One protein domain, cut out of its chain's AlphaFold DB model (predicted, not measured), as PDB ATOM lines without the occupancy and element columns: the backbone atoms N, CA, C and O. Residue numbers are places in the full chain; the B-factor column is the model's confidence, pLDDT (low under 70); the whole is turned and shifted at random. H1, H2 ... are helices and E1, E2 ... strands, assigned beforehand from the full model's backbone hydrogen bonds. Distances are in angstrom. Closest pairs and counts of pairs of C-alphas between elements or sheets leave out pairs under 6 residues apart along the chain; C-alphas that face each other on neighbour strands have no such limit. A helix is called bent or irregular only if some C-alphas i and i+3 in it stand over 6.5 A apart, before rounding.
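What this domain is: This is residues 2 to 175 and 209 to 243 of the 399 residues of an uncharacterized protein of Anaerolineaceae bacterium (UniProt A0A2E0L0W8). Two long helices, H1 and H8, run side by side, and a second pair, H3b and H6, side by side in opposite directions, crosses H8 almost at right angles, with H6 nearest the middle of the whole. Toward one end of the longest axis is the helical hairpin of H4 and H5, where residues 129 to 134 stick out; toward the other are H2b, H3a, the short H7 and a small hairpin of strands, E1 and E2, with a long loop between them. The printed part has 209 residues with eight named helices and two named strands, in the order H1, H2, E1, E2, H3, H4, H5, H6, H7, H8; the two-strand sheet E1 - E2 is antiparallel, and the class is mostly helix. The whole is compact, with a radius of gyration of the C-alphas of 18.7 A, and spans 59 by 44 by 31 A.

Where its parts are: H1, residues 2 to 29, begins at C-alpha 2 (-29.077, -41.111, 8.750) and is 40.3 A long. H2, residues 32 to 60, was assigned as one helix by its hydrogen bonds but is bent, with C-alphas 42 and 45 7.7 A apart; its arms are H2a, residues 32 to 42, 15.2 A, and H2b, residues 45 to 60, 22.7 A. E1 is residues 65 to 67 and E2 residues 85 to 87. H3, residues 93 to 118, likewise one helix by its hydrogen bonds, is bent where C-alphas 100 and 103 are 7.0 A apart, into H3a, residues 93 to 100, and H3b, residues 103 to 118, 20.9 A. H4 is residues 121 to 128, H5 residues 133 to 145, 18.7 A, and H6 residues 149 to 162, 20.1 A, starting at C-alpha 149 (-48.417, -20.147, 14.714). H7 is residues 171 to 175. H8, residues 209 to 241, is 46.1 A long and ends at C-alpha 241 (-29.171, -10.822, 38.496).

How they stand to each other: H1 and H8 touch, at a shallow tilt of 25 degrees, the same way; their closest C-alphas, Val 3 and Ala 213, are 5.5 A apart. With residues 21 to 29 alone H1 touches H2a, closest at Gly 25 and Thr 35, C-alphas 5.0 A apart. H2a and H2b stand at a steep tilt of 69 degrees, only just short of about perpendicular. With residues 45 to 50 alone H2b touches H6, closest at the C-alphas of Gly 46 and Ile 159, 4.1 A. H2b touches H3a with residues 54 to 58 alone, closest at the C-alphas of Val 57 and Ile 99, 5.6 A. The hairpin E1 and E2 is antiparallel, with N 66 and O 86 at 3.3 A and N 86 and O 66 at 3.2 A, within hydrogen-bond range. H3b touches H6 at a shallow tilt of 16 degrees, opposite ways, closest at the C-alphas of Val 111 and Leu 156, 5.8 A. H6 touches residues 219 to 223 of H8 alone, about perpendicular at 79 degrees, with the C-alphas of Ser 160 and Ile 219 closest, 6.5 A. The hairpin H4 and H5 touches within itself, closest at the C-alphas of Phe 124 and Ala 139, 5.2 A; H5 is apart from H8. H7 touches H3a, closest at the C-alphas of Ala 97 and Gly 172, 4.8 A. Every O i to N i+4 pair is within hydrogen-bond range in H1, H2a, H2b, H3a, H3b, H4, H6 and H8; H5 has 8 of 9, and H7 has 0 of 1 but 2 of 2 O i to N i+3 pairs.

The domain as a whole: The two C-alphas farthest apart, Asp 90 and Ser 134, are 59.2 A apart. Residues 176 to 208 are not printed, and C-alphas 175 and 209 are 20.5 A apart across the cut. The link E1 to E2, 17 residues, is long. The mean pLDDT of the printed part is 84.8; residues 66 to 91, 167 to 169 and 171 to 172 are under 70.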
ATOM      1  N   LEU A   2     -28.632 -42.508   8.590       85.62
ATOM      2  CA  LEU A   2     -29.077 -41.111   8.750       85.62
ATOM      3  C   LEU A   2     -30.081 -40.902   9.902       85.62
ATOM      4  O   LEU A   2     -29.818 -40.108  10.795       85.62
ATOM      5  N   VAL A   3     -31.179 -41.664   9.936       84.25
ATOM      6  CA  VAL A   3     -32.211 -41.552  10.992       84.25
ATOM      7  C   VAL A   3     -31.648 -41.821  12.391       84.25
ATOM      8  O   VAL A   3     -31.998 -41.124  13.335       84.25
ATOM      9  N   GLY A   4     -30.738 -42.791  12.527       83.94
ATOM     10  CA  GLY A   4     -30.082 -43.079  13.806       83.94
ATOM     11  C   GLY A   4     -29.202 -41.922  14.282       83.94
ATOM     12  O   GLY A   4     -29.233 -41.579  15.457       83.94
ATOM     13  N   GLY A   5     -28.473 -41.278  13.363       87.06
ATOM     14  CA  GLY A   5     -27.707 -40.066  13.665       87.06
ATOM     15  C   GLY A   5     -28.600 -38.894  14.079       87.06
ATOM     16  O   GLY A   5     -28.322 -38.254  15.089       87.06
ATOM     17  N   LEU A   6     -29.705 -38.665  13.357       88.00
ATOM     18  CA  LEU A   6     -30.701 -37.648  13.721       88.00
ATOM     19  C   LEU A   6     -31.302 -37.915  15.102       88.00
ATOM     20  O   LEU A   6     -31.419 -36.991  15.891       88.00
ATOM     21  N   PHE A   7     -31.629 -39.168  15.417       86.81
ATOM     22  CA  PHE A   7     -32.182 -39.538  16.718       86.81
ATOM     23  C   PHE A   7     -31.209 -39.248  17.871       86.81
ATOM     24  O   PHE A   7     -31.611 -38.719  18.905       86.81
ATOM     25  N   VAL A   8     -29.918 -39.553  17.695       87.75
ATOM     26  CA  VAL A   8     -28.884 -39.231  18.697       87.75
ATOM     27  C   VAL A   8     -28.730 -37.721  18.862       87.75
ATOM     28  O   VAL A   8     -28.641 -37.241  19.991       87.75
ATOM     29  N   LEU A   9     -28.724 -36.974  17.754       89.19
ATOM     30  CA  LEU A   9     -28.645 -35.515  17.783       89.19
ATOM     31  C   LEU A   9     -29.845 -34.902  18.510       89.19
ATOM     32  O   LEU A   9     -29.660 -34.052  19.375       89.19
ATOM     33  N   LEU A  10     -31.052 -35.369  18.194       88.12
ATOM     34  CA  LEU A  10     -32.289 -34.923  18.825       88.12
ATOM     35  C   LEU A  10     -32.227 -35.165  20.338       88.12
ATOM     36  O   LEU A  10     -32.397 -34.236  21.115       88.12
ATOM     37  N   ARG A  11     -31.840 -36.370  20.769       86.62
ATOM     38  CA  ARG A  11     -31.678 -36.700  22.194       86.62
ATOM     39  C   ARG A  11     -30.664 -35.797  22.908       86.62
ATOM     40  O   ARG A  11     -30.841 -35.448  24.073       86.62
ATOM     41  N   GLN A  12     -29.567 -35.445  22.239       87.88
ATOM     42  CA  GLN A  12     -28.578 -34.530  22.809       87.88
ATOM     43  C   GLN A  12     -29.158 -33.120  22.983       87.88
ATOM     44  O   GLN A  12     -28.883 -32.464  23.990       87.88
ATOM     45  N   LEU A  13     -29.950 -32.678  22.007       87.62
ATOM     46  CA  LEU A  13     -30.595 -31.373  21.993       87.62
ATOM     47  C   LEU A  13     -31.687 -31.274  23.064       87.62
ATOM     48  O   LEU A  13     -31.685 -30.313  23.824       87.62
ATOM     49  N   GLU A  14     -32.519 -32.308  23.194       87.69
ATOM     50  CA  GLU A  14     -33.509 -32.490  24.264       87.69
ATOM     51  C   GLU A  14     -32.851 -32.333  25.647       87.69
ATOM     52  O   GLU A  14     -33.283 -31.532  26.474       87.69
ATOM     53  N   HIS A  15     -31.727 -33.022  25.886       85.00
ATOM     54  CA  HIS A  15     -31.021 -32.928  27.166       85.00
ATOM     55  C   HIS A  15     -30.495 -31.512  27.449       85.00
ATOM     56  O   HIS A  15     -30.595 -31.025  28.576       85.00
ATOM     57  N   TRP A  16     -29.945 -30.828  26.443       86.19
ATOM     58  CA  TRP A  16     -29.504 -29.436  26.587       86.19
ATOM     59  C   TRP A  16     -30.672 -28.490  26.846       86.19
ATOM     60  O   TRP A  16     -30.591 -27.613  27.704       86.19
ATOM     61  N   LEU A  17     -31.771 -28.679  26.134       87.31
ATOM     62  CA  LEU A  17     -32.972 -27.874  26.240       87.31
ATOM     63  C   LEU A  17     -33.582 -27.991  27.636       87.31
ATOM     64  O   LEU A  17     -33.826 -26.963  28.270       87.31
ATOM     65  N   HIS A  18     -33.749 -29.204  28.167       87.62
ATOM     66  CA  HIS A  18     -34.251 -29.388  29.528       87.62
ATOM     67  C   HIS A  18     -33.343 -28.723  30.562       87.62
ATOM     68  O   HIS A  18     -33.839 -28.051  31.468       87.62
ATOM     69  N   GLN A  19     -32.019 -28.816  30.395       85.75
ATOM     70  CA  GLN A  19     -31.074 -28.087  31.239       85.75
ATOM     71  C   GLN A  19     -31.297 -26.568  31.165       85.75
ATOM     72  O   GLN A  19     -31.397 -25.914  32.203       85.75
ATOM     73  N   HIS A  20     -31.408 -25.995  29.967       87.69
ATOM     74  CA  HIS A  20     -31.634 -24.558  29.802       87.69
ATOM     75  C   HIS A  20     -32.972 -24.104  30.398       87.69
ATOM     76  O   HIS A  20     -33.000 -23.119  31.134       87.69
ATOM     77  N   ILE A  21     -34.066 -24.837  30.170       87.31
ATOM     78  CA  ILE A  21     -35.371 -24.510  30.765       87.31
ATOM     79  C   ILE A  21     -35.293 -24.571  32.288       87.31
ATOM     80  O   ILE A  21     -35.760 -23.654  32.963       87.31
ATOM     81  N   PHE A  22     -34.688 -25.624  32.839       86.38
ATOM     82  CA  PHE A  22     -34.601 -25.801  34.283       86.38
ATOM     83  C   PHE A  22     -33.736 -24.716  34.938       86.38
ATOM     84  O   PHE A  22     -34.112 -24.167  35.973       86.38
ATOM     85  N   LYS A  23     -32.622 -24.328  34.303       85.81
ATOM     86  CA  LYS A  23     -31.827 -23.171  34.734       85.81
ATOM     87  C   LYS A  23     -32.644 -21.898  34.711       85.81
ATOM     88  O   LYS A  23     -32.707 -21.227  35.728       85.81
ATOM     89  N   VAL A  24     -33.268 -21.558  33.582       87.12
ATOM     90  CA  VAL A  24     -34.057 -20.326  33.462       87.12
ATOM     91  C   VAL A  24     -35.159 -20.303  34.523       87.12
ATOM     92  O   VAL A  24     -35.298 -19.309  35.234       87.12
ATOM     93  N   GLY A  25     -35.870 -21.416  34.715       85.69
ATOM     94  CA  GLY A  25     -36.885 -21.552  35.760       85.69
ATOM     95  C   GLY A  25     -36.325 -21.340  37.170       85.69
ATOM     96  O   GLY A  25     -36.921 -20.608  37.964       85.69
ATOM     97  N   TRP A  26     -35.146 -21.890  37.470       86.75
ATOM     98  CA  TRP A  26     -34.484 -21.676  38.757       86.75
ATOM     99  C   TRP A  26     -33.954 -20.249  38.923       86.75
ATOM    100  O   TRP A  26     -34.095 -19.665  39.995       86.75
ATOM    101  N   LEU A  27     -33.386 -19.638  37.881       85.06
ATOM    102  CA  LEU A  27     -32.907 -18.255  37.934       85.06
ATOM    103  C   LEU A  27     -34.054 -17.271  38.205       85.06
ATOM    104  O   LEU A  27     -33.828 -16.267  38.879       85.06
ATOM    105  N   VAL A  28     -35.261 -17.567  37.711       85.88
ATOM    106  CA  VAL A  28     -36.464 -16.753  37.932       85.88
ATOM    107  C   VAL A  28     -37.071 -16.995  39.317       85.88
ATOM    108  O   VAL A  28     -37.432 -16.040  39.995       85.88
ATOM    109  N   THR A  29     -37.192 -18.253  39.752       86.50
ATOM    110  CA  THR A  29     -37.942 -18.595  40.977       86.50
ATOM    111  C   THR A  29     -37.082 -18.714  42.233       86.50
ATOM    112  O   THR A  29     -37.599 -18.567  43.337       86.50
ATOM    113  N   LYS A  30     -35.786 -19.019  42.085       83.44
ATOM    114  CA  LYS A  30     -34.832 -19.335  43.166       83.44
ATOM    115  C   LYS A  30     -35.264 -20.491  44.082       83.44
ATOM    116  O   LYS A  30     -34.688 -20.674  45.149       83.44
ATOM    117  N   SER A  31     -36.240 -21.296  43.658       83.81
ATOM    118  CA  SER A  31     -36.781 -22.433  44.406       83.81
ATOM    119  C   SER A  31     -36.891 -23.657  43.504       83.81
ATOM    120  O   SER A  31     -37.494 -23.597  42.429       83.81
ATOM    121  N   PHE A  32     -36.340 -24.789  43.945       81.38
ATOM    122  CA  PHE A  32     -36.397 -26.052  43.200       81.38
ATOM    123  C   PHE A  32     -37.829 -26.572  43.034       81.38
ATOM    124  O   PHE A  32     -38.187 -27.066  41.964       81.38
ATOM    125  N   GLN A  33     -38.675 -26.411  44.054       84.62
ATOM    126  CA  GLN A  33     -40.063 -26.867  44.010       84.62
ATOM    127  C   GLN A  33     -40.875 -26.065  42.987       84.62
ATOM    128  O   GLN A  33     -41.515 -26.641  42.110       84.62
ATOM    129  N   THR A  34     -40.784 -24.732  43.030       85.56
ATOM    130  CA  THR A  34     -41.491 -23.858  42.082       85.56
ATOM    131  C   THR A  34     -40.972 -24.038  40.656       85.56
ATOM    132  O   THR A  34     -41.769 -24.085  39.723       85.56
ATOM    133  N   THR A  35     -39.656 -24.210  40.483       88.31
ATOM    134  CA  THR A  35     -39.051 -24.526  39.177       88.31
ATOM    135  C   THR A  35     -39.620 -25.819  38.611       88.31
ATOM    136  O   THR A  35     -40.014 -25.856  37.449       88.31
ATOM    137  N   THR A  36     -39.711 -26.865  39.436       86.31
ATOM    138  CA  THR A  36     -40.250 -28.163  39.021       86.31
ATOM    139  C   THR A  36     -41.721 -28.041  38.619       86.31
ATOM    140  O   THR A  36     -42.102 -28.515  37.553       86.31
ATOM    141  N   ILE A  37     -42.544 -27.347  39.410       87.44
ATOM    142  CA  ILE A  37     -43.964 -27.134  39.087       87.44
ATOM    143  C   ILE A  37     -44.118 -26.375  37.764       87.44
ATOM    144  O   ILE A  37     -44.906 -26.785  36.910       87.44
ATOM    145  N   LEU A  38     -43.352 -25.299  37.562       88.56
ATOM    146  CA  LEU A  38     -43.392 -24.518  36.325       88.56
ATOM    147  C   LEU A  38     -42.956 -25.359  35.120       88.56
ATOM    148  O   LEU A  38     -43.597 -25.319  34.074       88.56
ATOM    149  N   TYR A  39     -41.905 -26.157  35.293       88.12
ATOM    150  CA  TYR A  39     -41.393 -27.071  34.282       88.12
ATOM    151  C   TYR A  39     -42.440 -28.115  33.865       88.12
ATOM    152  O   TYR A  39     -42.726 -28.256  32.678       88.12
ATOM    153  N   TYR A  40     -43.094 -28.783  34.821       87.94
ATOM    154  CA  TYR A  40     -44.173 -29.733  34.521       87.94
ATOM    155  C   TYR A  40     -45.400 -29.052  33.908       87.94
ATOM    156  O   TYR A  40     -46.007 -29.604  32.997       87.94
ATOM    157  N   THR A  41     -45.750 -27.847  34.362       90.69
ATOM    158  CA  THR A  41     -46.873 -27.074  33.804       90.69
ATOM    159  C   THR A  41     -46.611 -26.688  32.349       90.69
ATOM    160  O   THR A  41     -47.504 -26.780  31.509       90.69
ATOM    161  N   PHE A  42     -45.375 -26.302  32.035       91.50
ATOM    162  CA  PHE A  42     -44.952 -25.970  30.680       91.50
ATOM    163  C   PHE A  42     -44.979 -27.196  29.751       91.50
ATOM    164  O   PHE A  42     -45.411 -27.099  28.610       91.50
ATOM    165  N   PHE A  43     -44.575 -28.376  30.228       91.75
ATOM    166  CA  PHE A  43     -44.614 -29.609  29.428       91.75
ATOM    167  C   PHE A  43     -45.941 -30.375  29.506       91.75
ATOM    168  O   PHE A  43     -46.081 -31.426  28.879       91.75
ATOM    169  N   LEU A  44     -46.942 -29.846  30.217       90.94
ATOM    170  CA  LEU A  44     -48.217 -30.517  30.475       90.94
ATOM    171  C   LEU A  44     -48.929 -31.019  29.208       90.94
ATOM    172  O   LEU A  44     -49.370 -32.169  29.226       90.94
ATOM    173  N   PRO A  45     -49.021 -30.255  28.099       92.56
ATOM    174  CA  PRO A  45     -49.685 -30.740  26.888       92.56
ATOM    175  C   PRO A  45     -49.034 -32.013  26.331       92.56
ATOM    176  O   PRO A  45     -49.725 -32.960  25.948       92.56
ATOM    177  N   GLY A  46     -47.700 -32.052  26.334       91.69
ATOM    178  CA  GLY A  46     -46.922 -33.199  25.878       91.69
ATOM    179  C   GLY A  46     -47.014 -34.389  26.837       91.69
ATOM    180  O   GLY A  46     -47.222 -35.518  26.392       91.69
ATOM    181  N   VAL A  47     -46.928 -34.138  28.149       89.94
ATOM    182  CA  VAL A  47     -47.081 -35.159  29.205       89.94
ATOM    183  C   VAL A  47     -48.449 -35.831  29.114       89.94
ATOM    184  O   VAL A  47     -48.541 -37.057  29.131       89.94
ATOM    185  N   PHE A  48     -49.513 -35.038  28.975       90.12
ATOM    186  CA  PHE A  48     -50.874 -35.550  28.858       90.12
ATOM    187  C   PHE A  48     -51.019 -36.477  27.650       90.12
ATOM    188  O   PHE A  48     -51.539 -37.585  27.769       90.12
ATOM    189  N   LEU A  49     -50.519 -36.047  26.488       92.19
ATOM    190  CA  LEU A  49     -50.605 -36.845  25.272       92.19
ATOM    191  C   LEU A  49     -49.761 -38.128  25.372       92.19
ATOM    192  O   LEU A  49     -50.163 -39.165  24.835       92.19
ATOM    193  N   HIS A  50     -48.611 -38.072  26.056       90.69
ATOM    194  CA  HIS A  50     -47.745 -39.230  26.290       90.69
ATOM    195  C   HIS A  50     -48.490 -40.293  27.091       90.69
ATOM    196  O   HIS A  50     -48.608 -41.439  26.653       90.69
ATOM    197  N   GLU A  51     -49.054 -39.889  28.226       88.44
ATOM    198  CA  GLU A  51     -49.771 -40.792  29.118       88.44
ATOM    199  C   GLU A  51     -51.044 -41.344  28.472       88.44
ATOM    200  O   GLU A  51     -51.329 -42.536  28.556       88.44
ATOM    201  N   LEU A  52     -51.770 -40.504  27.727       90.12
ATOM    202  CA  LEU A  52     -52.943 -40.934  26.972       90.12
ATOM    203  C   LEU A  52     -52.586 -42.002  25.930       90.12
ATOM    204  O   LEU A  52     -53.290 -43.002  25.812       90.12
ATOM    205  N   SER A  53     -51.487 -41.812  25.195       91.25
ATOM    206  CA  SER A  53     -51.019 -42.777  24.190       91.25
ATOM    207  C   SER A  53     -50.643 -44.110  24.828       91.25
ATOM    208  O   SER A  53     -51.013 -45.174  24.329       91.25
ATOM    209  N   PHE A  54     -49.932 -44.044  25.953       86.81
ATOM    210  CA  PHE A  54     -49.512 -45.211  26.713       86.81
ATOM    211  C   PHE A  54     -50.717 -45.991  27.250       86.81
ATOM    212  O   PHE A  54     -50.851 -47.190  26.993       86.81
ATOM    213  N   TRP A  55     -51.632 -45.300  27.933       86.69
ATOM    214  CA  TRP A  55     -52.849 -45.880  28.496       86.69
ATOM    215  C   TRP A  55     -53.756 -46.480  27.418       86.69
ATOM    216  O   TRP A  55     -54.253 -47.594  27.580       86.69
ATOM    217  N   PHE A  56     -53.923 -45.790  26.289       90.81
ATOM    218  CA  PHE A  56     -54.757 -46.257  25.184       90.81
ATOM    219  C   PHE A  56     -54.244 -47.580  24.599       90.81
ATOM    220  O   PHE A  56     -55.009 -48.534  24.442       90.81
ATOM    221  N   VAL A  57     -52.938 -47.680  24.331       90.69
ATOM    222  CA  VAL A  57     -52.345 -48.912  23.785       90.69
ATOM    223  C   VAL A  57     -52.294 -50.027  24.829       90.69
ATOM    224  O   VAL A  57     -52.559 -51.184  24.490       90.69
ATOM    225  N   ALA A  58     -52.038 -49.708  26.101       87.38
ATOM    226  CA  ALA A  58     -52.138 -50.679  27.189       87.38
ATOM    227  C   ALA A  58     -53.561 -51.254  27.305       87.38
ATOM    228  O   ALA A  58     -53.721 -52.472  27.404       87.38
ATOM    229  N   GLY A  59     -54.586 -50.401  27.193       87.50
ATOM    230  CA  GLY A  59     -55.995 -50.790  27.193       87.50
ATOM    231  C   GLY A  59     -56.361 -51.714  26.029       87.50
ATOM    232  O   GLY A  59     -56.938 -52.776  26.256       87.50
ATOM    233  N   ILE A  60     -55.958 -51.376  24.796       91.50
ATOM    234  CA  ILE A  60     -56.183 -52.228  23.608       91.50
ATOM    235  C   ILE A  60     -55.537 -53.610  23.775       91.50
ATOM    236  O   ILE A  60     -56.099 -54.623  23.358       91.50
ATOM    237  N   LEU A  61     -54.360 -53.668  24.398       88.12
ATOM    238  CA  LEU A  61     -53.627 -54.914  24.626       88.12
ATOM    239  C   LEU A  61     -54.044 -55.653  25.905       88.12
ATOM    240  O   LEU A  61     -53.441 -56.683  26.232       88.12
ATOM    241  N   ASN A  62     -55.068 -55.151  26.603       86.06
ATOM    242  CA  ASN A  62     -55.586 -55.677  27.862       86.06
ATOM    243  C   ASN A  62     -54.492 -55.840  28.937       86.06
ATOM    244  O   ASN A  62     -54.434 -56.841  29.655       86.06
ATOM    245  N   VAL A  63     -53.571 -54.877  29.004       83.44
ATOM    246  CA  VAL A  63     -52.527 -54.797  30.030       83.44
ATOM    247  C   VAL A  63     -52.976 -53.791  31.082       83.44
ATOM    248  O   VAL A  63     -53.290 -52.647  30.764       83.44
ATOM    249  N   HIS A  64     -53.014 -54.220  32.343       75.25
ATOM    250  CA  HIS A  64     -53.424 -53.359  33.447       75.25
ATOM    251  C   HIS A  64     -52.361 -52.282  33.692       75.25
ATOM    252  O   HIS A  64     -51.285 -52.563  34.217       75.25
ATOM    253  N   ALA A  65     -52.691 -51.052  33.313       71.06
ATOM    254  CA  ALA A  65     -51.947 -49.843  33.629       71.06
ATOM    255  C   ALA A  65     -52.535 -49.227  34.905       71.06
ATOM    256  O   ALA A  65     -53.704 -48.833  34.917       71.06
ATOM    257  N   LYS A  66     -51.757 -49.153  35.989       66.50
ATOM    258  CA  LYS A  66     -52.161 -48.384  37.174       66.50
ATOM    259  C   LYS A  66     -51.661 -46.957  37.009       66.50
ATOM    260  O   LYS A  66     -50.456 -46.754  36.918       66.50
ATOM    261  N   SER A  67     -52.579 -45.993  36.974       62.78
ATOM    262  CA  SER A  67     -52.217 -44.576  37.025       62.78
ATOM    263  C   SER A  67     -52.024 -44.164  38.480       62.78
ATOM    264  O   SER A  67     -52.938 -44.301  39.293       62.78
ATOM    265  N   SER A  68     -50.826 -43.695  38.803       59.50
ATOM    266  CA  SER A  68     -50.512 -43.006  40.047       59.50
ATOM    267  C   SER A  68     -50.247 -41.544  39.701       59.50
ATOM    268  O   SER A  68     -49.203 -41.192  39.153       59.50
ATOM    269  N   ILE A  69     -51.220 -40.676  39.987       60.47
ATOM    270  CA  ILE A  69     -51.048 -39.225  39.874       60.47
ATOM    271  C   ILE A  69     -50.281 -38.778  41.120       60.47
ATOM    272  O   ILE A  69     -50.869 -38.362  42.116       60.47
ATOM    273  N   GLN A  70     -48.958 -38.932  41.097       63.56
ATOM    274  CA  GLN A  70     -48.089 -38.419  42.152       63.56
ATOM    275  C   GLN A  70     -47.557 -37.050  41.738       63.56
ATOM    276  O   GLN A  70     -46.943 -36.911  40.683       63.56
ATOM    277  N   TRP A  71     -47.801 -36.020  42.548       62.25
ATOM    278  CA  TRP A  71     -47.256 -34.692  42.275       62.25
ATOM    279  C   TRP A  71     -45.721 -34.741  42.245       62.25
ATOM    280  O   TRP A  71     -45.123 -35.385  43.109       62.25
ATOM    281  N   PRO A  72     -45.073 -34.086  41.266       65.75
ATOM    282  CA  PRO A  72     -43.627 -34.143  41.135       65.75
ATOM    283  C   PRO A  72     -42.951 -33.474  42.338       65.75
ATOM    284  O   PRO A  72     -43.191 -32.303  42.636       65.75
ATOM    285  N   GLU A  73     -42.089 -34.229  43.020       68.25
ATOM    286  CA  GLU A  73     -41.225 -33.722  44.090       68.25
ATOM    287  C   GLU A  73     -40.166 -32.764  43.529       68.25
ATOM    288  O   GLU A  73     -39.855 -32.811  42.339       68.25
ATOM    289  N   ALA A  74     -39.602 -31.892  44.372       67.12
ATOM    290  CA  ALA A  74     -38.564 -30.952  43.953       67.12
ATOM    291  C   ALA A  74     -37.360 -31.704  43.356       67.12
ATOM    292  O   ALA A  74     -36.730 -32.515  44.031       67.12
ATOM    293  N   GLN A  75     -37.044 -31.439  42.085       66.94
ATOM    294  CA  GLN A  75     -35.966 -32.139  41.383       66.94
ATOM    295  C   GLN A  75     -34.730 -31.248  41.284       66.94
ATOM    296  O   GLN A  75     -34.826 -30.059  41.012       66.94
ATOM    297  N   GLU A  76     -33.548 -31.827  41.484       59.06
ATOM    298  CA  GLU A  76     -32.264 -31.159  41.207       59.06
ATOM    299  C   GLU A  76     -31.748 -31.467  39.791       59.06
ATOM    300  O   GLU A  76     -30.776 -30.866  39.336       59.06
ATOM    301  N   ILE A  77     -32.371 -32.436  39.111       67.38
ATOM    302  CA  ILE A  77     -31.972 -32.964  37.805       67.38
ATOM    303  C   ILE A  77     -33.007 -32.515  36.773       67.38
ATOM    304  O   ILE A  77     -34.206 -32.659  36.994       67.38
ATOM    305  N   ALA A  78     -32.541 -31.994  35.638       60.34
ATOM    306  CA  ALA A  78     -33.388 -31.566  34.526       60.34
ATOM    307  C   ALA A  78     -33.844 -32.759  33.672       60.34
ATOM    308  O   ALA A  78     -33.502 -32.869  32.496       60.34
ATOM    309  N   GLU A  79     -34.577 -33.684  34.282       62.50
ATOM    310  CA  GLU A  79     -35.160 -34.835  33.602       62.50
ATOM    311  C   GLU A  79     -36.650 -34.902  33.910       62.50
ATOM    312  O   GLU A  79     -37.074 -34.789  35.058       62.50
ATOM    313  N   LEU A  80     -37.471 -35.093  32.879       58.97
ATOM    314  CA  LEU A  80     -38.899 -35.277  33.075       58.97
ATOM    315  C   LEU A  80     -39.159 -36.731  33.491       58.97
ATOM    316  O   LEU A  80     -39.075 -37.657  32.683       58.97
ATOM    317  N   LYS A  81     -39.467 -36.952  34.770       62.59
ATOM    318  CA  LYS A  81     -39.913 -38.266  35.246       62.59
ATOM    319  C   LYS A  81     -41.370 -38.467  34.830       62.59
ATOM    320  O   LYS A  81     -42.277 -37.936  35.464       62.59
ATOM    321  N   LEU A  82     -41.565 -39.212  33.745       59.91
ATOM    322  CA  LEU A  82     -42.860 -39.636  33.194       59.91
ATOM    323  C   LEU A  82     -43.257 -41.023  33.740       59.91
ATOM    324  O   LEU A  82     -43.576 -41.933  32.983       59.91
ATOM    325  N   SER A  83     -43.158 -41.230  35.054       58.78
ATOM    326  CA  SER A  83     -43.486 -42.510  35.706       58.78
ATOM    327  C   SER A  83     -44.878 -42.493  36.340       58.78
ATOM    328  O   SER A  83     -45.054 -42.983  37.451       58.78
ATOM    329  N   PHE A  84     -45.859 -41.882  35.673       56.38
ATOM    330  CA  PHE A  84     -47.222 -41.788  36.204       56.38
ATOM    331  C   PHE A  84     -48.019 -43.077  36.001       56.38
ATOM    332  O   PHE A  84     -49.024 -43.289  36.679       56.38
ATOM    333  N   VAL A  85     -47.571 -43.962  35.105       56.97
ATOM    334  CA  VAL A  85     -48.168 -45.282  34.916       56.97
ATOM    335  C   VAL A  85     -47.139 -46.386  35.103       56.97
ATOM    336  O   VAL A  85     -46.138 -46.481  34.394       56.97
ATOM    337  N   GLU A  86     -47.429 -47.265  36.058       59.84
ATOM    338  CA  GLU A  86     -46.681 -48.495  36.276       59.84
ATOM    339  C   GLU A  86     -47.329 -49.640  35.495       59.84
ATOM    340  O   GLU A  86     -48.543 -49.876  35.575       59.84
ATOM    341  N   LEU A  87     -46.510 -50.371  34.737       60.91
ATOM    342  CA  LEU A  87     -46.954 -51.556  34.017       60.91
ATOM    343  C   LEU A  87     -46.863 -52.788  34.921       60.91
ATOM    344  O   LEU A  87     -45.859 -53.001  35.605       60.91
ATOM    345  N   SER A  88     -47.888 -53.639  34.894       57.16
ATOM    346  CA  SER A  88     -47.815 -54.938  35.560       57.16
ATOM    347  C   SER A  88     -46.727 -55.821  34.926       57.16
ATOM    348  O   SER A  88     -46.505 -55.803  33.712       57.16
ATOM    349  N   ARG A  89     -46.039 -56.623  35.753       59.03
ATOM    350  CA  ARG A  89     -44.904 -57.480  35.347       59.03
ATOM    351  C   ARG A  89     -45.268 -58.588  34.340       59.03
ATOM    352  O   ARG A  89     -44.369 -59.245  33.826       59.03
ATOM    353  N   ASP A  90     -46.550 -58.759  34.019       62.09
ATOM    354  CA  ASP A  90     -47.079 -59.885  33.237       62.09
ATOM    355  C   ASP A  90     -47.233 -59.599  31.727       62.09
ATOM    356  O   ASP A  90     -47.798 -60.403  30.981       62.09
ATOM    357  N   ALA A  91     -46.748 -58.457  31.231       67.69
ATOM    358  CA  ALA A  91     -46.818 -58.132  29.807       67.69
ATOM    359  C   ALA A  91     -45.729 -58.869  28.998       67.69
ATOM    360  O   ALA A  91     -44.534 -58.652  29.185       67.69
ATOM    361  N   GLY A  92     -46.137 -59.709  28.036       78.62
ATOM    362  CA  GLY A  92     -45.208 -60.347  27.094       78.62
ATOM    363  C   GLY A  92     -44.385 -59.329  26.277       78.62
ATOM    364  O   GLY A  92     -44.838 -58.199  26.067       78.62
ATOM    365  N   PRO A  93     -43.208 -59.715  25.742       79.75
ATOM    366  CA  PRO A  93     -42.223 -58.783  25.174       79.75
ATOM    367  C   PRO A  93     -42.767 -57.940  24.010       79.75
ATOM    368  O   PRO A  93     -42.432 -56.765  23.896       79.75
ATOM    369  N   PHE A  94     -43.652 -58.508  23.184       81.81
ATOM    370  CA  PHE A  94     -44.311 -57.786  22.090       81.81
ATOM    371  C   PHE A  94     -45.290 -56.718  22.582       81.81
ATOM    372  O   PHE A  94     -45.303 -55.611  22.050       81.81
ATOM    373  N   ARG A  95     -46.096 -57.030  23.607       84.75
ATOM    374  CA  ARG A  95     -47.051 -56.070  24.181       84.75
ATOM    375  C   ARG A  95     -46.299 -54.923  24.841       84.75
ATOM    376  O   ARG A  95     -46.612 -53.769  24.587       84.75
ATOM    377  N   LEU A  96     -45.252 -55.246  25.597       82.75
ATOM    378  CA  LEU A  96     -44.380 -54.257  26.223       82.75
ATOM    379  C   LEU A  96     -43.705 -53.346  25.184       82.75
ATOM    380  O   LEU A  96     -43.688 -52.128  25.352       82.75
ATOM    381  N   ALA A  97     -43.188 -53.912  24.089       84.12
ATOM    382  CA  ALA A  97     -42.588 -53.132  23.010       84.12
ATOM    383  C   ALA A  97     -43.599 -52.174  22.361       84.12
ATOM    384  O   ALA A  97     -43.269 -51.020  22.126       84.12
ATOM    385  N   LEU A  98     -44.834 -52.618  22.106       86.62
ATOM    386  CA  LEU A  98     -45.838 -51.760  21.474       86.62
ATOM    387  C   LEU A  98     -46.314 -50.638  22.408       86.62
ATOM    388  O   LEU A  98     -46.452 -49.504  21.966       86.62
ATOM    389  N   ILE A  99     -46.505 -50.939  23.696       87.00
ATOM    390  CA  ILE A  99     -46.900 -49.953  24.712       87.00
ATOM    391  C   ILE A  99     -45.814 -48.879  24.875       87.00
ATOM    392  O   ILE A  99     -46.116 -47.692  24.874       87.00
ATOM    393  N   THR A 100     -44.543 -49.285  24.948       85.00
ATOM    394  CA  THR A 100     -43.410 -48.348  25.073       85.00
ATOM    395  C   THR A 100     -43.172 -47.512  23.814       85.00
ATOM    396  O   THR A 100     -42.695 -46.385  23.915       85.00
ATOM    397  N   LEU A 101     -43.515 -48.028  22.629       88.81
ATOM    398  CA  LEU A 101     -43.387 -47.295  21.367       88.81
ATOM    399  C   LEU A 101     -44.597 -46.402  21.061       88.81
ATOM    400  O   LEU A 101     -44.502 -45.544  20.184       88.81
ATOM    401  N   ALA A 102     -45.722 -46.586  21.757       90.12
ATOM    402  CA  ALA A 102     -46.957 -45.863  21.481       90.12
ATOM    403  C   ALA A 102     -46.799 -44.335  21.564       90.12
ATOM    404  O   ALA A 102     -47.163 -43.674  20.590       90.12
ATOM    405  N   PRO A 103     -46.196 -43.755  22.625       91.75
ATOM    406  CA  PRO A 103     -45.980 -42.312  22.689       91.75
ATOM    407  C   PRO A 103     -45.118 -41.795  21.531       91.75
ATOM    408  O   PRO A 103     -45.464 -40.793  20.911       91.75
ATOM    409  N   LEU A 104     -44.059 -42.520  21.149       90.69
ATOM    410  CA  LEU A 104     -43.203 -42.144  20.019       90.69
ATOM    411  C   LEU A 104     -43.983 -42.101  18.701       90.69
ATOM    412  O   LEU A 104     -43.864 -41.139  17.945       90.69
ATOM    413  N   ILE A 105     -44.773 -43.141  18.419       91.62
ATOM    414  CA  ILE A 105     -45.570 -43.222  17.189       91.62
ATOM    415  C   ILE A 105     -46.593 -42.084  17.158       91.62
ATOM    416  O   ILE A 105     -46.705 -41.392  16.141       91.62
ATOM    417  N   THR A 106     -47.302 -41.850  18.267       94.62
ATOM    418  CA  THR A 106     -48.253 -40.739  18.378       94.62
ATOM    419  C   THR A 106     -47.549 -39.400  18.188       94.62
ATOM    420  O   THR A 106     -47.994 -38.592  17.379       94.62
ATOM    421  N   GLY A 107     -46.424 -39.174  18.869       93.88
ATOM    422  CA  GLY A 107     -45.643 -37.943  18.785       93.88
ATOM    423  C   GLY A 107     -45.168 -37.653  17.365       93.88
ATOM    424  O   GLY A 107     -45.434 -36.574  16.843       93.88
ATOM    425  N   VAL A 108     -44.547 -38.627  16.691       93.50
ATOM    426  CA  VAL A 108     -44.107 -38.487  15.292       93.50
ATOM    427  C   VAL A 108     -45.286 -38.169  14.373       93.50
ATOM    428  O   VAL A 108     -45.172 -37.292  13.519       93.50
ATOM    429  N   THR A 109     -46.422 -38.842  14.562       94.81
ATOM    430  CA  THR A 109     -47.623 -38.642  13.736       94.81
ATOM    431  C   THR A 109     -48.218 -37.249  13.938       94.81
ATOM    432  O   THR A 109     -48.520 -36.560  12.966       94.81
ATOM    433  N   VAL A 110     -48.357 -36.811  15.190       95.56
ATOM    434  CA  VAL A 110     -48.925 -35.500  15.529       95.56
ATOM    435  C   VAL A 110     -47.995 -34.372  15.093       95.56
ATOM    436  O   VAL A 110     -48.458 -33.416  14.477       95.56
ATOM    437  N   VAL A 111     -46.684 -34.495  15.328       95.06
ATOM    438  CA  VAL A 111     -45.697 -33.512  14.854       95.06
ATOM    439  C   VAL A 111     -45.716 -33.425  13.333       95.06
ATOM    440  O   VAL A 111     -45.757 -32.323  12.794       95.06
ATOM    441  N   TRP A 112     -45.737 -34.561  12.632       94.88
ATOM    442  CA  TRP A 112     -45.848 -34.580  11.174       94.88
ATOM    443  C   TRP A 112     -47.126 -33.875  10.695       94.88
ATOM    444  O   TRP A 112     -47.061 -33.048   9.785       94.88
ATOM    445  N   LEU A 113     -48.271 -34.135  11.334       95.56
ATOM    446  CA  LEU A 113     -49.550 -33.509  10.994       95.56
ATOM    447  C   LEU A 113     -49.505 -31.991  11.200       95.56
ATOM    448  O   LEU A 113     -49.871 -31.248  10.292       95.56
ATOM    449  N   ILE A 114     -49.022 -31.524  12.353       94.75
ATOM    450  CA  ILE A 114     -48.910 -30.089  12.654       94.75
ATOM    451  C   ILE A 114     -47.938 -29.421  11.675       94.75
ATOM    452  O   ILE A 114     -48.255 -28.382  11.096       94.75
ATOM    453  N   ALA A 115     -46.773 -30.028  11.443       93.31
ATOM    454  CA  ALA A 115     -45.743 -29.451  10.594       93.31
ATOM    455  C   ALA A 115     -46.197 -29.289   9.134       93.31
ATOM    456  O   ALA A 115     -45.891 -28.278   8.506       93.31
ATOM    457  N   ASN A 116     -46.928 -30.266   8.592       91.94
ATOM    458  CA  ASN A 116     -47.324 -30.262   7.184       91.94
ATOM    459  C   ASN A 116     -48.673 -29.577   6.944       91.94
ATOM    460  O   ASN A 116     -48.798 -28.834   5.979       91.94
ATOM    461  N   ASN A 117     -49.673 -29.812   7.799       92.00
ATOM    462  CA  ASN A 117     -51.041 -29.356   7.534       92.00
ATOM    463  C   ASN A 117     -51.365 -28.002   8.164       92.00
ATOM    464  O   ASN A 117     -52.219 -27.290   7.645       92.00
ATOM    465  N   LEU A 118     -50.743 -27.671   9.297       92.06
ATOM    466  CA  LEU A 118     -51.056 -26.445  10.033       92.06
ATOM    467  C   LEU A 118     -50.001 -25.377   9.768       92.06
ATOM    468  O   LEU A 118     -50.350 -24.255   9.436       92.06
ATOM    469  N   LEU A 119     -48.721 -25.736   9.890       90.81
ATOM    470  CA  LEU A 119     -47.604 -24.795   9.775       90.81
ATOM    471  C   LEU A 119     -47.011 -24.699   8.361       90.81
ATOM    472  O   LEU A 119     -46.238 -23.784   8.101       90.81
ATOM    473  N   ASP A 120     -47.369 -25.618   7.462       90.19
ATOM    474  CA  ASP A 120     -46.891 -25.684   6.073       90.19
ATOM    475  C   ASP A 120     -45.358 -25.540   5.932       90.19
ATOM    476  O   ASP A 120     -44.817 -24.767   5.133       90.19
ATOM    477  N   PHE A 121     -44.618 -26.329   6.720       89.81
ATOM    478  CA  PHE A 121     -43.152 -26.351   6.668       89.81
ATOM    479  C   PHE A 121     -42.607 -26.734   5.284       89.81
ATOM    480  O   PHE A 121     -41.477 -26.375   4.949       89.81
ATOM    481  N   ASN A 122     -43.390 -27.433   4.462       88.94
ATOM    482  CA  ASN A 122     -42.992 -27.782   3.101       88.94
ATOM    483  C   ASN A 122     -42.776 -26.534   2.242       88.94
ATOM    484  O   ASN A 122     -41.732 -26.424   1.594       88.94
ATOM    485  N   SER A 123     -43.709 -25.580   2.284       88.31
ATOM    486  CA  SER A 123     -43.558 -24.294   1.600       88.31
ATOM    487  C   SER A 123     -42.368 -23.509   2.148       88.31
ATOM    488  O   SER A 123     -41.540 -23.031   1.374       88.31
ATOM    489  N   PHE A 124     -42.206 -23.459   3.474       89.31
ATOM    490  CA  PHE A 124     -41.064 -22.795   4.114       89.31
ATOM    491  C   PHE A 124     -39.713 -23.328   3.603       89.31
ATOM    492  O   PHE A 124     -38.856 -22.558   3.160       89.31
ATOM    493  N   PHE A 125     -39.523 -24.650   3.598       88.00
ATOM    494  CA  PHE A 125     -38.283 -25.251   3.100       88.00
ATOM    495  C   PHE A 125     -38.122 -25.117   1.583       88.00
ATOM    496  O   PHE A 125     -36.989 -25.041   1.107       88.00
ATOM    497  N   ALA A 126     -39.215 -25.074   0.816       88.56
ATOM    498  CA  ALA A 126     -39.154 -24.815  -0.619       88.56
ATOM    499  C   ALA A 126     -38.623 -23.404  -0.919       88.56
ATOM    500  O   ALA A 126     -37.755 -23.265  -1.780       88.56
ATOM    501  N   LEU A 127     -39.069 -22.388  -0.167       88.19
ATOM    502  CA  LEU A 127     -38.601 -21.004  -0.308       88.19
ATOM    503  C   LEU A 127     -37.135 -20.834   0.105       88.19
ATOM    504  O   LEU A 127     -36.407 -20.083  -0.522       88.19
ATOM    505  N   ILE A 128     -36.658 -21.535   1.132       88.19
ATOM    506  CA  ILE A 128     -35.257 -21.382   1.569       88.19
ATOM    507  C   ILE A 128     -34.276 -22.067   0.606       88.19
ATOM    508  O   ILE A 128     -33.127 -21.642   0.474       88.19
ATOM    509  N   ARG A 129     -34.717 -23.107  -0.114       88.56
ATOM    510  CA  ARG A 129     -33.875 -23.832  -1.082       88.56
ATOM    511  C   ARG A 129     -33.459 -22.995  -2.294       88.56
ATOM    512  O   ARG A 129     -32.476 -23.363  -2.931       88.56
ATOM    513  N   SER A 130     -34.147 -21.894  -2.614       82.94
ATOM    514  CA  SER A 130     -33.734 -20.986  -3.698       82.94
ATOM    515  C   SER A 130     -32.481 -20.169  -3.361       82.94
ATOM    516  O   SER A 130     -31.820 -19.677  -4.273       82.94
ATOM    517  N   GLY A 131     -32.100 -20.075  -2.079       80.50
ATOM    518  CA  GLY A 131     -30.812 -19.534  -1.631       80.50
ATOM    519  C   GLY A 131     -30.712 -18.006  -1.537       80.50
ATOM    520  O   GLY A 131     -29.643 -17.497  -1.202       80.50
ATOM    521  N   GLY A 132     -31.788 -17.256  -1.801       86.50
ATOM    522  CA  GLY A 132     -31.810 -15.801  -1.647       86.50
ATOM    523  C   GLY A 132     -31.984 -15.352  -0.191       86.50
ATOM    524  O   GLY A 132     -32.824 -15.873   0.539       86.50
ATOM    525  N   LEU A 133     -31.242 -14.322   0.238       84.31
ATOM    526  CA  LEU A 133     -31.440 -13.679   1.553       84.31
ATOM    527  C   LEU A 133     -32.852 -13.081   1.703       84.31
ATOM    528  O   LEU A 133     -33.429 -13.117   2.789       84.31
ATOM    529  N   SER A 134     -33.425 -12.568   0.608       87.19
ATOM    530  CA  SER A 134     -34.824 -12.122   0.543       87.19
ATOM    531  C   SER A 134     -35.799 -13.260   0.831       87.19
ATOM    532  O   SER A 134     -36.784 -13.066   1.543       87.19
ATOM    533  N   ASP A 135     -35.486 -14.452   0.334       88.12
ATOM    534  CA  ASP A 135     -36.373 -15.613   0.365       88.12
ATOM    535  C   ASP A 135     -36.469 -16.176   1.783       88.12
ATOM    536  O   ASP A 135     -37.543 -16.588   2.208       88.12
ATOM    537  N   VAL A 136     -35.387 -16.081   2.567       88.06
ATOM    538  CA  VAL A 136     -35.398 -16.421   3.999       88.06
ATOM    539  C   VAL A 136     -36.342 -15.499   4.773       88.06
ATOM    540  O   VAL A 136     -37.162 -15.974   5.555       88.06
ATOM    541  N   SER A 137     -36.264 -14.183   4.549       90.56
ATOM    542  CA  SER A 137     -37.144 -13.230   5.240       90.56
ATOM    543  C   SER A 137     -38.617 -13.410   4.852       90.56
ATOM    544  O   SER A 137     -39.489 -13.359   5.718       90.56
ATOM    545  N   ALA A 138     -38.886 -13.704   3.575       90.06
ATOM    546  CA  ALA A 138     -40.224 -14.004   3.082       90.06
ATOM    547  C   ALA A 138     -40.760 -15.323   3.659       90.06
ATOM    548  O   ALA A 138     -41.902 -15.365   4.105       90.06
ATOM    549  N   ALA A 139     -39.928 -16.368   3.727       90.62
ATOM    550  CA  ALA A 139     -40.291 -17.656   4.311       90.62
ATOM    551  C   ALA A 139     -40.641 -17.528   5.798       90.62
ATOM    552  O   ALA A 139     -41.654 -18.065   6.240       90.62
ATOM    553  N   ILE A 140     -39.850 -16.771   6.568       90.94
ATOM    554  CA  ILE A 140     -40.149 -16.486   7.981       90.94
ATOM    555  C   ILE A 140     -41.452 -15.687   8.104       90.94
ATOM    556  O   ILE A 140     -42.288 -16.007   8.950       90.94
ATOM    557  N   GLY A 141     -41.651 -14.672   7.258       91.56
ATOM    558  CA  GLY A 141     -42.878 -13.874   7.243       91.56
ATOM    559  C   GLY A 141     -44.120 -14.717   6.948       91.56
ATOM    560  O   GLY A 141     -45.116 -14.607   7.653       91.56
ATOM    561  N   GLN A 142     -44.038 -15.616   5.966       90.88
ATOM    562  CA  GLN A 142     -45.117 -16.543   5.637       90.88
ATOM    563  C   GLN A 142     -45.399 -17.498   6.800       90.88
ATOM    564  O   GLN A 142     -46.541 -17.598   7.240       90.88
ATOM    565  N   LEU A 143     -44.361 -18.142   7.340       90.12
ATOM    566  CA  LEU A 143     -44.496 -19.118   8.419       90.12
ATOM    567  C   LEU A 143     -45.121 -18.498   9.681       90.12
ATOM    568  O   LEU A 143     -46.011 -19.085  10.288       90.12
ATOM    569  N   THR A 144     -44.695 -17.285  10.048       92.81
ATOM    570  CA  THR A 144     -45.209 -16.567  11.230       92.81
ATOM    571  C   THR A 144     -46.582 -15.927  11.020       92.81
ATOM    572  O   THR A 144     -47.246 -15.596  12.001       92.81
ATOM    573  N   SER A 145     -47.029 -15.768   9.768       92.31
ATOM    574  CA  SER A 145     -48.365 -15.250   9.436       92.31
ATOM    575  C   SER A 145     -49.485 -16.289   9.556       92.31
ATOM    576  O   SER A 145     -50.662 -15.928   9.536       92.31
ATOM    577  N   THR A 146     -49.132 -17.567   9.698       91.56
ATOM    578  CA  THR A 146     -50.081 -18.659   9.914       91.56
ATOM    579  C   THR A 146     -50.880 -18.449  11.202       91.56
ATOM    580  O   THR A 146     -50.331 -18.105  12.252       91.56
ATOM    581  N   THR A 147     -52.191 -18.688  11.139       92.12
ATOM    582  CA  THR A 147     -53.085 -18.599  12.300       92.12
ATOM    583  C   THR A 147     -52.583 -19.486  13.440       92.12
ATOM    584  O   THR A 147     -52.240 -20.648  13.229       92.12
ATOM    585  N   ASP A 148     -52.528 -18.934  14.653       93.56
ATOM    586  CA  ASP A 148     -52.084 -19.636  15.863       93.56
ATOM    587  C   ASP A 148     -50.668 -20.241  15.773       93.56
ATOM    588  O   ASP A 148     -50.343 -21.182  16.498       93.56
ATOM    589  N   PHE A 149     -49.795 -19.681  14.921       93.69
ATOM    590  CA  PHE A 149     -48.417 -20.147  14.714       93.69
ATOM    591  C   PHE A 149     -47.677 -20.454  16.027       93.69
ATOM    592  O   PHE A 149     -47.082 -21.523  16.183       93.69
ATOM    593  N   TRP A 150     -47.736 -19.535  16.995       93.81
ATOM    594  CA  TRP A 150     -47.046 -19.675  18.279       93.81
ATOM    595  C   TRP A 150     -47.619 -20.792  19.149       93.81
ATOM    596  O   TRP A 150     -46.853 -21.508  19.792       93.81
ATOM    597  N   LEU A 151     -48.942 -20.978  19.138       94.81
ATOM    598  CA  LEU A 151     -49.600 -22.058  19.868       94.81
ATOM    599  C   LEU A 151     -49.199 -23.413  19.282       94.81
ATOM    600  O   LEU A 151     -48.795 -24.307  20.022       94.81
ATOM    601  N   TRP A 152     -49.246 -23.554  17.957       94.88
ATOM    602  CA  TRP A 152     -48.865 -24.794  17.283       94.88
ATOM    603  C   TRP A 152     -47.379 -25.103  17.418       94.88
ATOM    604  O   TRP A 152     -47.019 -26.255  17.640       94.88
ATOM    605  N   THR A 153     -46.523 -24.083  17.365       94.31
ATOM    606  CA  THR A 153     -45.085 -24.229  17.626       94.31
ATOM    607  C   THR A 153     -44.831 -24.680  19.064       94.31
ATOM    608  O   THR A 153     -44.031 -25.585  19.283       94.31
ATOM    609  N   TYR A 154     -45.546 -24.120  20.045       94.38
ATOM    610  CA  TYR A 154     -45.471 -24.544  21.446       94.38
ATOM    611  C   TYR A 154     -45.975 -25.981  21.660       94.38
ATOM    612  O   TYR A 154     -45.331 -26.769  22.355       94.38
ATOM    613  N   ILE A 155     -47.090 -26.367  21.040       95.31
ATOM    614  CA  ILE A 155     -47.604 -27.743  21.108       95.31
ATOM    615  C   ILE A 155     -46.609 -28.714  20.461       95.31
ATOM    616  O   ILE A 155     -46.291 -29.746  21.042       95.31
ATOM    617  N   LEU A 156     -46.060 -28.376  19.294       94.88
ATOM    618  CA  LEU A 156     -45.049 -29.188  18.619       94.88
ATOM    619  C   LEU A 156     -43.800 -29.349  19.496       94.88
ATOM    620  O   LEU A 156     -43.313 -30.464  19.683       94.88
ATOM    621  N   PHE A 157     -43.328 -28.254  20.091       94.88
ATOM    622  CA  PHE A 157     -42.200 -28.243  21.017       94.88
ATOM    623  C   PHE A 157     -42.432 -29.140  22.237       94.88
ATOM    624  O   PHE A 157     -41.608 -29.994  22.553       94.88
ATOM    625  N   THR A 158     -43.575 -28.991  22.904       94.62
ATOM    626  CA  THR A 158     -43.887 -29.790  24.096       94.62
ATOM    627  C   THR A 158     -44.043 -31.269  23.759       94.62
ATOM    628  O   THR A 158     -43.463 -32.094  24.450       94.62
ATOM    629  N   ILE A 159     -44.738 -31.624  22.675       94.00
ATOM    630  CA  ILE A 159     -44.915 -33.023  22.255       94.00
ATOM    631  C   ILE A 159     -43.577 -33.662  21.874       94.00
ATOM    632  O   ILE A 159     -43.291 -34.787  22.279       94.00
ATOM    633  N   SER A 160     -42.748 -32.968  21.095       91.75
ATOM    634  CA  SER A 160     -41.467 -33.519  20.634       91.75
ATOM    635  C   SER A 160     -40.490 -33.796  21.779       91.75
ATOM    636  O   SER A 160     -39.817 -34.822  21.749       91.75
ATOM    637  N   ASN A 161     -40.494 -32.959  22.819       92.00
ATOM    638  CA  ASN A 161     -39.627 -33.101  23.992       92.00
ATOM    639  C   ASN A 161     -40.205 -34.009  25.100       92.00
ATOM    640  O   ASN A 161     -39.539 -34.241  26.102       92.00
ATOM    641  N   THR A 162     -41.428 -34.538  24.963       90.06
ATOM    642  CA  THR A 162     -42.011 -35.479  25.947       90.06
ATOM    643  C   THR A 162     -42.258 -36.879  25.394       90.06
ATOM    644  O   THR A 162     -42.493 -37.800  26.169       90.06
ATOM    645  N   MET A 163     -42.247 -37.058  24.071       88.06
ATOM    646  CA  MET A 163     -42.642 -38.310  23.405       88.06
ATOM    647  C   MET A 163     -41.482 -39.229  23.022       88.06
ATOM    648  O   MET A 163     -41.708 -40.299  22.453       88.06
ATOM    649  N   ILE A 164     -40.238 -38.830  23.292       84.62
ATOM    650  CA  ILE A 164     -39.062 -39.609  22.903       84.62
ATOM    651  C   ILE A 164     -38.741 -40.642  23.987       84.62
ATOM    652  O   ILE A 164     -38.437 -40.286  25.124       84.62
ATOM    653  N   PRO A 165     -38.773 -41.947  23.660       80.38
ATOM    654  CA  PRO A 165     -38.537 -42.988  24.641       80.38
ATOM    655  C   PRO A 165     -37.056 -43.049  25.007       80.38
ATOM    656  O   PRO A 165     -36.155 -42.890  24.171       80.38
ATOM    657  N   ARG A 166     -36.772 -43.363  26.271       74.31
ATOM    658  CA  ARG A 166     -35.394 -43.584  26.708       74.31
ATOM    659  C   ARG A 166     -34.881 -44.899  26.129       74.31
ATOM    660  O   ARG A 166     -35.574 -45.910  26.128       74.31
ATOM    661  N   LEU A 167     -33.616 -44.919  25.708       69.00
ATOM    662  CA  LEU A 167     -32.973 -46.121  25.156       69.00
ATOM    663  C   LEU A 167     -33.054 -47.338  26.096       69.00
ATOM    664  O   LEU A 167     -33.124 -48.473  25.632       69.00
ATOM    665  N   GLN A 168     -33.058 -47.103  27.412       67.38
ATOM    666  CA  GLN A 168     -33.168 -48.157  28.422       67.38
ATOM    667  C   GLN A 168     -34.553 -48.824  28.442       67.38
ATOM    668  O   GLN A 168     -34.642 -50.005  28.782       67.38
ATOM    669  N   ASP A 169     -35.591 -48.101  28.017       68.94
ATOM    670  CA  ASP A 169     -36.985 -48.558  28.000       68.94
ATOM    671  C   ASP A 169     -37.288 -49.368  26.718       68.94
ATOM    672  O   ASP A 169     -38.194 -50.199  26.685       68.94
ATOM    673  N   LEU A 170     -36.441 -49.255  25.686       72.12
ATOM    674  CA  LEU A 170     -36.550 -49.992  24.416       72.12
ATOM    675  C   LEU A 170     -36.037 -51.447  24.479       72.12
ATOM    676  O   LEU A 170     -35.908 -52.109  23.445       72.12
ATOM    677  N   LYS A 171     -35.744 -51.992  25.668       68.38
ATOM    678  CA  LYS A 171     -35.256 -53.380  25.821       68.38
ATOM    679  C   LYS A 171     -36.215 -54.409  25.208       68.38
ATOM    680  O   LYS A 171     -35.751 -55.361  24.580       68.38
ATOM    681  N   GLY A 172     -37.530 -54.191  25.325       68.56
ATOM    682  CA  GLY A 172     -38.550 -55.051  24.710       68.56
ATOM    683  C   GLY A 172     -38.484 -55.065  23.178       68.56
ATOM    684  O   GLY A 172     -38.609 -56.122  22.560       68.56
ATOM    685  N   LEU A 173     -38.181 -53.916  22.562       78.75
ATOM    686  CA  LEU A 173     -38.058 -53.777  21.109       78.75
ATOM    687  C   LEU A 173     -36.897 -54.608  20.548       78.75
ATOM    688  O   LEU A 173     -37.014 -55.178  19.465       78.75
ATOM    689  N   ARG A 174     -35.787 -54.729  21.290       80.94
ATOM    690  CA  ARG A 174     -34.613 -55.498  20.845       80.94
ATOM    691  C   ARG A 174     -34.966 -56.958  20.547       80.94
ATOM    692  O   ARG A 174     -34.521 -57.491  19.536       80.94
ATOM    693  N   ILE A 175     -35.782 -57.586  21.395       80.62
ATOM    694  CA  ILE A 175     -36.217 -58.980  21.217       80.62
ATOM    695  C   ILE A 175     -37.119 -59.107  19.984       80.62
ATOM    696  O   ILE A 175     -36.925 -60.006  19.167       80.62
ATOM    697  N   LEU A 209     -38.885 -44.440   7.049       89.75
ATOM    698  CA  LEU A 209     -37.613 -43.817   7.424       89.75
ATOM    699  C   LEU A 209     -37.481 -42.398   6.864       89.75
ATOM    700  O   LEU A 209     -36.923 -41.540   7.547       89.75
ATOM    701  N   PHE A 210     -37.972 -42.140   5.650       90.88
ATOM    702  CA  PHE A 210     -37.955 -40.807   5.051       90.88
ATOM    703  C   PHE A 210     -38.904 -39.852   5.780       90.88
ATOM    704  O   PHE A 210     -38.497 -38.745   6.136       90.88
ATOM    705  N   LEU A 211     -40.128 -40.303   6.078       91.06
ATOM    706  CA  LEU A 211     -41.079 -39.559   6.905       91.06
ATOM    707  C   LEU A 211     -40.456 -39.239   8.265       91.06
ATOM    708  O   LEU A 211     -40.436 -38.083   8.678       91.06
ATOM    709  N   LEU A 212     -39.873 -40.243   8.923       91.00
ATOM    710  CA  LEU A 212     -39.247 -40.079  10.231       91.00
ATOM    711  C   LEU A 212     -38.066 -39.100  10.184       91.00
ATOM    712  O   LEU A 212     -37.946 -38.249  11.061       91.00
ATOM    713  N   ALA A 213     -37.226 -39.171   9.148       91.56
ATOM    714  CA  ALA A 213     -36.128 -38.229   8.945       91.56
ATOM    715  C   ALA A 213     -36.628 -36.789   8.761       91.56
ATOM    716  O   ALA A 213     -36.072 -35.876   9.369       91.56
ATOM    717  N   GLY A 214     -37.675 -36.587   7.953       90.88
ATOM    718  CA  GLY A 214     -38.289 -35.276   7.738       90.88
ATOM    719  C   GLY A 214     -38.884 -34.700   9.023       90.88
ATOM    720  O   GLY A 214     -38.601 -33.558   9.377       90.88
ATOM    721  N   THR A 215     -39.628 -35.514   9.773       92.56
ATOM    722  CA  THR A 215     -40.201 -35.114  11.065       92.56
ATOM    723  C   THR A 215     -39.111 -34.782  12.084       92.56
ATOM    724  O   THR A 215     -39.180 -33.742  12.733       92.56
ATOM    725  N   PHE A 216     -38.061 -35.604  12.196       92.56
ATOM    726  CA  PHE A 216     -36.926 -35.312  13.077       92.56
ATOM    727  C   PHE A 216     -36.192 -34.034  12.676       92.56
ATOM    728  O   PHE A 216     -35.788 -33.281  13.554       92.56
ATOM    729  N   ALA A 217     -36.050 -33.749  11.380       91.50
ATOM    730  CA  ALA A 217     -35.448 -32.501  10.923       91.50
ATOM    731  C   ALA A 217     -36.260 -31.272  11.366       91.50
ATOM    732  O   ALA A 217     -35.669 -30.287  11.803       91.50
ATOM    733  N   VAL A 218     -37.596 -31.342  11.310       92.31
ATOM    734  CA  VAL A 218     -38.478 -30.273  11.810       92.31
ATOM    735  C   VAL A 218     -38.337 -30.098  13.323       92.31
ATOM    736  O   VAL A 218     -38.192 -28.968  13.784       92.31
ATOM    737  N   ILE A 219     -38.330 -31.194  14.088       93.75
ATOM    738  CA  ILE A 219     -38.143 -31.146  15.548       93.75
ATOM    739  C   ILE A 219     -36.806 -30.488  15.889       93.75
ATOM    740  O   ILE A 219     -36.781 -29.494  16.604       93.75
ATOM    741  N   ILE A 220     -35.711 -30.971  15.297       93.25
ATOM    742  CA  ILE A 220     -34.365 -30.430  15.521       93.25
ATOM    743  C   ILE A 220     -34.305 -28.941  15.167       93.25
ATOM    744  O   ILE A 220     -33.687 -28.163  15.888       93.25
ATOM    745  N   PHE A 221     -34.940 -28.533  14.064       91.88
ATOM    746  CA  PHE A 221     -35.002 -27.130  13.666       91.88
ATOM    747  C   PHE A 221     -35.691 -26.264  14.729       91.88
ATOM    748  O   PHE A 221     -35.171 -25.210  15.093       91.88
ATOM    749  N   ILE A 222     -36.830 -26.719  15.255       93.00
ATOM    750  CA  ILE A 222     -37.587 -25.999  16.283       93.00
ATOM    751  C   ILE A 222     -36.814 -25.973  17.602       93.00
ATOM    752  O   ILE A 222     -36.614 -24.900  18.169       93.00
ATOM    753  N   ASP A 223     -36.313 -27.114  18.062       93.81
ATOM    754  CA  ASP A 223     -35.544 -27.211  19.301       93.81
ATOM    755  C   ASP A 223     -34.292 -26.328  19.259       93.81
ATOM    756  O   ASP A 223     -33.966 -25.673  20.247       93.81
ATOM    757  N   LEU A 224     -33.622 -26.221  18.104       93.50
ATOM    758  CA  LEU A 224     -32.479 -25.324  17.935       93.50
ATOM    759  C   LEU A 224     -32.871 -23.856  18.159       93.50
ATOM    760  O   LEU A 224     -32.147 -23.125  18.836       93.50
ATOM    761  N   ILE A 225     -34.021 -23.428  17.628       92.12
ATOM    762  CA  ILE A 225     -34.550 -22.074  17.851       92.12
ATOM    763  C   ILE A 225     -34.808 -21.850  19.344       92.12
ATOM    764  O   ILE A 225     -34.394 -20.825  19.889       92.12
ATOM    765  N   PHE A 226     -35.440 -22.811  20.022       92.56
ATOM    766  CA  PHE A 226     -35.716 -22.713  21.456       92.56
ATOM    767  C   PHE A 226     -34.445 -22.703  22.303       92.56
ATOM    768  O   PHE A 226     -34.361 -21.918  23.244       92.56
ATOM    769  N   VAL A 227     -33.432 -23.498  21.961       92.12
ATOM    770  CA  VAL A 227     -32.130 -23.490  22.645       92.12
ATOM    771  C   VAL A 227     -31.463 -22.121  22.521       92.12
ATOM    772  O   VAL A 227     -30.990 -21.577  23.519       92.12
ATOM    773  N   VAL A 228     -31.476 -21.515  21.330       92.44
ATOM    774  CA  VAL A 228     -30.939 -20.159  21.122       92.44
ATOM    775  C   VAL A 228     -31.735 -19.117  21.914       92.44
ATOM    776  O   VAL A 228     -31.143 -18.241  22.552       92.44
ATOM    777  N   LEU A 229     -33.066 -19.214  21.912       92.31
ATOM    778  CA  LEU A 229     -33.945 -18.304  22.644       92.31
ATOM    779  C   LEU A 229     -33.715 -18.396  24.160       92.31
ATOM    780  O   LEU A 229     -33.481 -17.380  24.814       92.31
ATOM    781  N   LEU A 230     -33.727 -19.609  24.714       90.56
ATOM    782  CA  LEU A 230     -33.520 -19.865  26.138       90.56
ATOM    783  C   LEU A 230     -32.111 -19.483  26.583       90.56
ATOM    784  O   LEU A 230     -31.968 -18.844  27.620       90.56
ATOM    785  N   GLY A 231     -31.084 -19.792  25.786       88.38
ATOM    786  CA  GLY A 231     -29.712 -19.369  26.067       88.38
ATOM    787  C   GLY A 231     -29.560 -17.844  26.080       88.38
ATOM    788  O   GLY A 231     -28.831 -17.297  26.907       88.38
ATOM    789  N   SER A 232     -30.298 -17.134  25.221       90.56
ATOM    790  CA  SER A 232     -30.325 -15.665  25.220       90.56
ATOM    791  C   SER A 232     -31.005 -15.102  26.472       90.56
ATOM    792  O   SER A 232     -30.519 -14.131  27.054       90.56
ATOM    793  N   ILE A 233     -32.103 -15.726  26.913       90.25
ATOM    794  CA  ILE A 233     -32.805 -15.363  28.152       90.25
ATOM    795  C   ILE A 233     -31.921 -15.644  29.372       90.25
ATOM    796  O   ILE A 233     -31.775 -14.770  30.223       90.25
ATOM    797  N   GLU A 234     -31.279 -16.813  29.438       89.19
ATOM    798  CA  GLU A 234     -30.310 -17.170  30.482       89.19
ATOM    799  C   GLU A 234     -29.206 -16.112  30.564       89.19
ATOM    800  O   GLU A 234     -29.022 -15.503  31.615       89.19
ATOM    801  N   ALA A 235     -28.552 -15.794  29.442       87.44
ATOM    802  CA  ALA A 235     -27.491 -14.791  29.395       87.44
ATOM    803  C   ALA A 235     -27.967 -13.393  29.835       87.44
ATOM    804  O   ALA A 235     -27.225 -12.656  30.493       87.44
ATOM    805  N   ALA A 236     -29.202 -13.014  29.496       88.50
ATOM    806  CA  ALA A 236     -29.792 -11.756  29.941       88.50
ATOM    807  C   ALA A 236     -30.024 -11.746  31.461       88.50
ATOM    808  O   ALA A 236     -29.644 -10.779  32.127       88.50
ATOM    809  N   ILE A 237     -30.583 -12.820  32.026       86.12
ATOM    810  CA  ILE A 237     -30.840 -12.918  33.469       86.12
ATOM    811  C   ILE A 237     -29.522 -12.983  34.247       86.12
ATOM    812  O   ILE A 237     -29.368 -12.277  35.241       86.12
ATOM    813  N   GLU A 238     -28.529 -13.743  33.786       86.81
ATOM    814  CA  GLU A 238     -27.200 -13.788  34.409       86.81
ATOM    815  C   GLU A 238     -26.508 -12.420  34.385       86.81
ATOM    816  O   GLU A 238     -25.811 -12.035  35.331       86.81
ATOM    817  N   ARG A 239     -26.720 -11.633  33.325       86.56
ATOM    818  CA  ARG A 239     -26.181 -10.273  33.243       86.56
ATOM    819  C   ARG A 239     -26.836  -9.338  34.260       86.56
ATOM    820  O   ARG A 239     -26.121  -8.543  34.873       86.56
ATOM    821  N   VAL A 240     -28.153  -9.448  34.446       86.69
ATOM    822  CA  VAL A 240     -28.946  -8.591  35.342       86.69
ATOM    823  C   VAL A 240     -28.814  -9.021  36.808       86.69
ATOM    824  O   VAL A 240     -28.373  -8.227  37.635       86.69
ATOM    825  N   THR A 241     -29.147 -10.271  37.129       79.06
ATOM    826  CA  THR A 241     -29.171 -10.822  38.496       79.06
ATOM    827  C   THR A 241     -27.770 -11.126  38.999       79.06
ATOM    828  O   THR A 241     -27.431 -10.894  40.156       79.06
ATOM    829  N   GLY A 242     -26.924 -11.640  38.112       71.38
ATOM    830  CA  GLY A 242     -25.556 -11.977  38.436       71.38
ATOM    831  C   GLY A 242     -25.290 -13.356  38.984       71.38
ATOM    832  O   GLY A 242     -24.147 -13.800  38.900       71.38
ATOM    833  N   ASP A 243     -26.305 -14.026  39.493       74.69
ATOM    834  CA  ASP A 243     -26.209 -15.431  39.852       74.69
ATOM    835  C   ASP A 243     -26.096 -16.295  38.600       74.69
ATOM    836  O   ASP A 243     -26.742 -16.005  37.594       74.69
TER     837      ASP A 243